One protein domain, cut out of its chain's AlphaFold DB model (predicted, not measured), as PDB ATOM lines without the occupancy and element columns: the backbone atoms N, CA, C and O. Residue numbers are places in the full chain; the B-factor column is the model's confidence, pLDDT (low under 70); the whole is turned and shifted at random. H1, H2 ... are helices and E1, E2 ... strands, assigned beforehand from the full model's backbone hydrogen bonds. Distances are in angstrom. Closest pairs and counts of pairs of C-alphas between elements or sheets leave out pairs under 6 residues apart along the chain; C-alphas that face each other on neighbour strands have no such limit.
ATOM      1  N   VAL A  12     211.635 106.930 227.883       97.69
ATOM      2  CA  VAL A  12     211.337 107.245 229.281       97.69
ATOM      3  C   VAL A  12     212.641 107.669 229.942       97.69
ATOM      4  O   VAL A  12     213.598 106.893 229.972       97.69
ATOM      5  N   LYS A  13     212.693 108.891 230.468       98.19
ATOM      6  CA  LYS A  13     213.904 109.468 231.067       98.19
ATOM      7  C   LYS A  13     213.645 109.867 232.512       98.19
ATOM      8  O   LYS A  13     212.559 110.329 232.851       98.19
ATOM      9  N   GLN A  14     214.639 109.680 233.379       98.19
ATOM     10  CA  GLN A  14     214.557 110.190 234.746       98.19
ATOM     11  C   GLN A  14     214.632 111.719 234.708       98.19
ATOM     12  O   GLN A  14     215.603 112.255 234.185       98.19
ATOM     13  N   PHE A  15     213.629 112.400 235.266       98.38
ATOM     14  CA  PHE A  15     213.597 113.862 235.345       98.38
ATOM     15  C   PHE A  15     213.925 114.364 236.759       98.38
ATOM     16  O   PHE A  15     214.754 115.254 236.913       98.38
ATOM     17  N   LYS A  16     213.343 113.747 237.798       98.56
ATOM     18  CA  LYS A  16     213.685 113.981 239.217       98.56
ATOM     19  C   LYS A  16     213.798 112.674 239.970       98.56
ATOM     20  O   LYS A  16     213.012 111.768 239.712       98.56
ATOM     21  N   SER A  17     214.743 112.560 240.889       98.44
ATOM     22  CA  SER A  17     214.971 111.369 241.714       98.44
ATOM     23  C   SER A  17     214.560 111.608 243.163       98.44
ATOM     24  O   SER A  17     214.730 112.708 243.679       98.44
ATOM     25  N   LEU A  18     214.084 110.562 243.844       98.31
ATOM     26  CA  LEU A  18     213.632 110.685 245.231       98.31
ATOM     27  C   LEU A  18     214.745 111.210 246.155       98.31
ATOM     28  O   LEU A  18     214.502 112.135 246.921       98.31
ATOM     29  N   ASP A  19     215.965 110.688 246.011       98.12
ATOM     30  CA  ASP A  19     217.102 111.025 246.881       98.12
ATOM     31  C   ASP A  19     217.560 112.485 246.764       98.12
ATOM     32  O   ASP A  19     218.036 113.063 247.738       98.12
ATOM     33  N   LYS A  20     217.449 113.086 245.572       98.12
ATOM     34  CA  LYS A  20     217.921 114.460 245.316       98.12
ATOM     35  C   LYS A  20     216.811 115.495 245.419       98.12
ATOM     36  O   LYS A  20     217.054 116.614 245.854       98.12
ATOM     37  N   ASP A  21     215.609 115.125 244.988       98.38
ATOM     38  CA  ASP A  21     214.518 116.060 244.730       98.38
ATOM     39  C   ASP A  21     213.312 115.842 245.654       98.38
ATOM     40  O   ASP A  21     212.340 116.591 245.578       98.38
ATOM     41  N   GLY A  22     213.320 114.788 246.479       98.38
ATOM     42  CA  GLY A  22     212.187 114.399 247.325       98.38
ATOM     43  C   GLY A  22     210.989 113.833 246.554       98.38
ATOM     44  O   GLY A  22     209.971 113.503 247.156       98.38
ATOM     45  N   VAL A  23     211.093 113.687 245.227       98.50
ATOM     46  CA  VAL A  23     210.053 113.120 244.358       98.50
ATOM     47  C   VAL A  23     210.678 112.324 243.217       98.50
ATOM     48  O   VAL A  23     211.702 112.708 242.655       98.50
ATOM     49  N   ASN A  24     210.039 111.218 242.839       98.44
ATOM     50  CA  ASN A  24     210.395 110.484 241.631       98.44
ATOM     51  C   ASN A  24     209.493 110.929 240.475       98.44
ATOM     52  O   ASN A  24     208.278 110.757 240.537       98.44
ATOM     53  N   LEU A  25     210.088 111.502 239.430       98.62
ATOM     54  CA  LEU A  25     209.382 111.953 238.232       98.62
ATOM     55  C   LEU A  25     210.149 111.513 236.987       98.62
ATOM     56  O   LEU A  25     211.369 111.684 236.897       98.62
ATOM     57  N   LYS A  26     209.420 110.972 236.012       98.50
ATOM     58  CA  LYS A  26     209.946 110.577 234.706       98.50
ATOM     59  C   LYS A  26     209.281 111.398 233.610       98.50
ATOM     60  O   LYS A  26     208.083 111.652 233.668       98.50
ATOM     61  N   GLU A  27     210.068 111.772 232.613       98.38
ATOM     62  CA  GLU A  27     209.562 112.280 231.342       98.38
ATOM     63  C   GLU A  27     209.258 111.091 230.430       98.38
ATOM     64  O   GLU A  27     210.059 110.153 230.337       98.38
ATOM     65  N   ILE A  28     208.096 111.124 229.779       97.88
ATOM     66  CA  ILE A  28     207.621 110.076 228.879       97.88
ATOM     67  C   ILE A  28     207.338 110.712 227.518       97.88
ATOM     68  O   ILE A  28     206.577 111.672 227.430       97.88
ATOM     69  N   HIS A  29     207.933 110.160 226.463       97.44
ATOM     70  CA  HIS A  29     207.716 110.569 225.077       97.44
ATOM     71  C   HIS A  29     207.292 109.354 224.251       97.44
ATOM     72  O   HIS A  29     208.028 108.366 224.211       97.44
ATOM     73  N   LEU A  30     206.113 109.415 223.625       97.06
ATOM     74  CA  LEU A  30     205.476 108.306 222.904       97.06
ATOM     75  C   LEU A  30     204.706 108.833 221.686       97.06
ATOM     76  O   LEU A  30     204.114 109.908 221.755       97.06
ATOM     77  N   GLY A  31     204.651 108.045 220.609       95.88
ATOM     78  CA  GLY A  31     203.590 108.179 219.606       95.88
ATOM     79  C   GLY A  31     202.284 107.552 220.114       95.88
ATOM     80  O   GLY A  31     202.334 106.617 220.917       95.88
ATOM     81  N   SER A  32     201.124 108.016 219.641       95.38
ATOM     82  CA  SER A  32     199.801 107.500 220.058       95.38
ATOM     83  C   SER A  32     199.609 106.002 219.791       95.38
ATOM     84  O   SER A  32     198.896 105.340 220.538       95.38
ATOM     85  N   HIS A  33     200.307 105.457 218.792       95.69
ATOM     86  CA  HIS A  33     200.253 104.048 218.385       95.69
ATOM     87  C   HIS A  33     201.386 103.211 219.007       95.69
ATOM     88  O   HIS A  33     201.928 102.287 218.400       95.69
ATOM     89  N   SER A  34     201.789 103.550 220.236       95.56
ATOM     90  CA  SER A  34     202.827 102.826 220.977       95.56
ATOM     91  C   SER A  34     202.207 101.775 221.906       95.56
ATOM     92  O   SER A  34     201.636 102.117 222.937       95.56
ATOM     93  N   GLY A  35     202.407 100.485 221.618       94.69
ATOM     94  CA  GLY A  35     201.980  99.384 222.502       94.69
ATOM     95  C   GLY A  35     200.490  99.060 222.375       94.69
ATOM     96  O   GLY A  35     199.915  99.240 221.306       94.69
ATOM     97  N   THR A  36     199.860  98.551 223.438       95.81
ATOM     98  CA  THR A  36     198.400  98.349 223.463       95.81
ATOM     99  C   THR A  36     197.702  99.709 223.474       95.81
ATOM    100  O   THR A  36     197.890 100.478 224.413       95.81
ATOM    101  N   HIS A  37     196.905  99.999 222.447       95.56
ATOM    102  CA  HIS A  37     196.236 101.287 222.251       95.56
ATOM    103  C   HIS A  37     194.897 101.111 221.516       95.56
ATOM    104  O   HIS A  37     194.519  99.992 221.161       95.56
ATOM    105  N   VAL A  38     194.185 102.220 221.305       96.00
ATOM    106  CA  VAL A  38     192.964 102.303 220.494       96.00
ATOM    107  C   VAL A  38     193.102 103.431 219.475       96.00
ATOM    108  O   VAL A  38     193.667 104.478 219.791       96.00
ATOM    109  N   ASP A  39     192.547 103.233 218.282       96.50
ATOM    110  CA  ASP A  39     192.511 104.258 217.238       96.50
ATOM    111  C   ASP A  39     191.180 105.010 217.274       96.50
ATOM    112  O   ASP A  39     190.104 104.408 217.318       96.50
ATOM    113  N   ALA A  40     191.249 106.339 217.219       96.69
ATOM    114  CA  ALA A  40     190.077 107.179 216.991       96.69
ATOM    115  C   ALA A  40     189.822 107.348 215.479       96.69
ATOM    116  O   ALA A  40     190.781 107.327 214.703       96.69
ATOM    117  N   PRO A  41     188.574 107.595 215.032       97.31
ATOM    118  CA  PRO A  41     188.263 107.879 213.626       97.31
ATOM    119  C   PRO A  41     189.140 108.970 212.997       97.31
ATOM    120  O   PRO A  41     189.557 108.840 211.843       97.31
ATOM    121  N   ALA A  42     189.479 110.002 213.777       97.62
ATOM    122  CA  ALA A  42     190.387 111.077 213.383       97.62
ATOM    123  C   ALA A  42     191.774 110.600 212.902       97.62
ATOM    124  O   ALA A  42     192.469 111.352 212.223       97.62
ATOM    125  N   HIS A  43     192.190 109.370 213.230       97.19
ATOM    126  CA  HIS A  43     193.462 108.807 212.778       97.19
ATOM    127  C   HIS A  43     193.522 108.635 211.249       97.19
ATOM    128  O   HIS A  43     194.573 108.850 210.648       97.19
ATOM    129  N   PHE A  44     192.393 108.311 210.610       97.94
ATOM    130  CA  PHE A  44     192.325 108.064 209.163       97.94
ATOM    131  C   PHE A  44     191.398 109.023 208.413       97.94
ATOM    132  O   PHE A  44     191.536 109.188 207.202       97.94
ATOM    133  N   VAL A  45     190.439 109.642 209.107       98.25
ATOM    134  CA  VAL A  45     189.410 110.481 208.492       98.25
ATOM    135  C   VAL A  45     189.521 111.898 209.033       98.25
ATOM    136  O   VAL A  45     189.354 112.146 210.226       98.25
ATOM    137  N   LYS A  46     189.791 112.845 208.133       97.50
ATOM    138  CA  LYS A  46     189.859 114.267 208.474       97.50
ATOM    139  C   LYS A  46     188.527 114.735 209.073       97.50
ATOM    140  O   LYS A  46     187.470 114.377 208.561       97.50
ATOM    141  N   ASP A  47     188.603 115.537 210.134       97.62
ATOM    142  CA  ASP A  47     187.458 116.127 210.846       97.62
ATOM    143  C   ASP A  47     186.504 115.100 211.501       97.62
ATOM    144  O   ASP A  47     185.433 115.462 211.985       97.62
ATOM    145  N   ALA A  48     186.889 113.818 211.549       98.19
ATOM    146  CA  ALA A  48     186.167 112.797 212.300       98.19
ATOM    147  C   ALA A  48     186.480 112.883 213.807       98.19
ATOM    148  O   ALA A  48     187.470 113.512 214.187       98.19
ATOM    149  N   PRO A  49     185.669 112.246 214.675       97.94
ATOM    150  CA  PRO A  49     185.837 112.386 216.114       97.94
ATOM    151  C   PRO A  49     187.216 111.961 216.633       97.94
ATOM    152  O   PRO A  49     187.740 110.907 216.250       97.94
ATOM    153  N   SER A  50     187.786 112.769 217.528       97.38
ATOM    154  CA  SER A  50     188.969 112.424 218.325       97.38
ATOM    155  C   SER A  50     188.591 111.546 219.523       97.38
ATOM    156  O   SER A  50     187.417 111.391 219.851       97.38
ATOM    157  N   LEU A  51     189.584 110.928 220.177       96.12
ATOM    158  CA  LEU A  51     189.345 109.952 221.250       96.12
ATOM    159  C   LEU A  51     188.515 110.522 222.416       96.12
ATOM    160  O   LEU A  51     187.665 109.828 222.958       96.12
ATOM    161  N   ASP A  52     188.735 111.788 222.773       96.69
ATOM    162  CA  ASP A  52     188.023 112.507 223.837       96.69
ATOM    163  C   ASP A  52     186.543 112.787 223.521       96.69
ATOM    164  O   ASP A  52     185.783 113.163 224.411       96.69
ATOM    165  N   GLN A  53     186.123 112.577 222.272       97.62
ATOM    166  CA  GLN A  53     184.749 112.770 221.810       97.62
ATOM    167  C   GLN A  53     183.958 111.455 221.725       97.62
ATOM    168  O   GLN A  53     182.775 111.469 221.380       97.62
ATOM    169  N   LEU A  54     184.596 110.315 222.007       96.62
ATOM    170  CA  LEU A  54     183.972 108.993 221.976       96.62
ATOM    171  C   LEU A  54     183.466 108.603 223.369       96.62
ATOM    172  O   LEU A  54     184.072 108.955 224.380       96.62
ATOM    173  N   ASP A  55     182.364 107.850 223.425       96.62
ATOM    174  CA  ASP A  55     181.826 107.333 224.688       96.62
ATOM    175  C   ASP A  55     182.812 106.323 225.313       96.62
ATOM    176  O   ASP A  55     183.067 105.274 224.709       96.62
ATOM    177  N   PRO A  56     183.341 106.569 226.528       94.81
ATOM    178  CA  PRO A  56     184.236 105.633 227.206       94.81
ATOM    179  C   PRO A  56     183.619 104.247 227.422       94.81
ATOM    180  O   PRO A  56     184.340 103.247 227.453       94.81
ATOM    181  N   MET A  57     182.288 104.159 227.534       96.31
ATOM    182  CA  MET A  57     181.595 102.884 227.714       96.31
ATOM    183  C   MET A  57     181.653 101.992 226.472       96.31
ATOM    184  O   MET A  57     181.506 100.780 226.599       96.31
ATOM    185  N   ALA A  58     181.971 102.536 225.292       92.25
ATOM    186  CA  ALA A  58     182.240 101.727 224.103       92.25
ATOM    187  C   ALA A  58     183.487 100.829 224.256       92.25
ATOM    188  O   ALA A  58     183.628  99.845 223.530       92.25
ATOM    189  N   TYR A  59     184.367 101.138 225.216       93.56
ATOM    190  CA  TYR A  59     185.621 100.428 225.479       93.56
ATOM    191  C   TYR A  59     185.592  99.608 226.779       93.56
ATOM    192  O   TYR A  59     186.626  99.100 227.212       93.56
ATOM    193  N   SER A  60     184.420  99.466 227.408       96.56
ATOM    194  CA  SER A  60     184.241  98.721 228.656       96.56
ATOM    195  C   SER A  60     183.015  97.818 228.575       96.56
ATOM    196  O   SER A  60     181.884  98.282 228.446       96.56
ATOM    197  N   GLY A  61     183.226  96.506 228.662       94.19
ATOM    198  CA  GLY A  61     182.140  95.537 228.611       94.19
ATOM    199  C   GLY A  61     182.627  94.104 228.464       94.19
ATOM    200  O   GLY A  61     183.822  93.813 228.518       94.19
ATOM    201  N   THR A  62     181.680  93.188 228.279       94.56
ATOM    202  CA  THR A  62     181.986  91.781 228.028       94.56
ATOM    203  C   THR A  62     182.599  91.612 226.641       94.56
ATOM    204  O   THR A  62     182.032  92.047 225.641       94.56
ATOM    205  N   ALA A  63     183.733  90.921 226.586       90.81
ATOM    206  CA  ALA A  63     184.393  90.524 225.352       90.81
ATOM    207  C   ALA A  63     184.618  89.008 225.337       90.81
ATOM    208  O   ALA A  63     184.700  88.367 226.385       90.81
ATOM    209  N   ILE A  64     184.734  88.439 224.139       89.06
ATOM    210  CA  ILE A  64     185.091  87.033 223.931       89.06
ATOM    211  C   ILE A  64     186.508  87.005 223.366       89.06
ATOM    212  O   ILE A  64     186.787  87.653 222.359       89.06
ATOM    213  N   ALA A  65     187.398  86.241 223.997       89.75
ATOM    214  CA  ALA A  65     188.720  85.966 223.452       89.75
ATOM    215  C   ALA A  65     188.642  84.741 222.532       89.75
ATOM    216  O   ALA A  65     188.305  83.645 222.978       89.75
ATOM    217  N   ILE A  66     188.957  84.929 221.252       86.81
ATOM    218  CA  ILE A  66     188.977  83.860 220.250       86.81
ATOM    219  C   ILE A  66     190.429  83.647 219.842       86.81
ATOM    220  O   ILE A  66     191.105  84.584 219.421       86.81
ATOM    221  N   LYS A  67     190.918  82.413 219.971       89.56
ATOM    222  CA  LYS A  67     192.235  82.044 219.451       89.56
ATOM    223  C   LYS A  67     192.137  81.834 217.941       89.56
ATOM    224  O   LYS A  67     191.312  81.046 217.489       89.56
TER     225      LYS A  67
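AT A GLANCE: This is residues 12 to 67 of the 82 residues of an uncharacterized protein of Sulfodiicoccus acidiphilus (UniProt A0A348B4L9). What shape is it? Little regular structure: a narrow arm of E1 and E2, with H1 at its turn, leads into looping residues 30 to 55, then H2 and a tail, residues 60 to 67, that sticks out. What is it built of? The 56 printed residues, 18 in named elements, run E1, H1, E2, H2: mixed, with an antiparallel sheet E1 - E2. How compact? It is extended, with radius of gyration of the C-alphas 17.7 A and spans 45 by 33 by 21 A.

HOW THE PARTS SIT: How do strands pair? E1, residues 12 to 16, and E2, residues 25 to 29, are antiparallel at 150 degrees; N 13 and O 27, 2.9 A apart, are within hydrogen-bond range. And the helices? H2, residues 56 to 59, is apart from E1 and from H1, residues 18 to 21. Both are too short for an O i to N i+4 pair.

IN THESE COORDINATES: Where does E1 begin? C-alpha 12 is at (211.337, 107.245, 229.281); E1 measures 12.2 A and E2 13.3 A, first to last C-alpha. Where does H2 end? At C-alpha 59, (185.621, 100.428, 225.479).

THE WHOLE: How far does it reach? The farthest C-alphas, Lys 20 and Ile 66, are 49.0 A apart. Any long link or cut? E2 to H2 is long; the printed part has no cut, and no printed residue is under pLDDT 70.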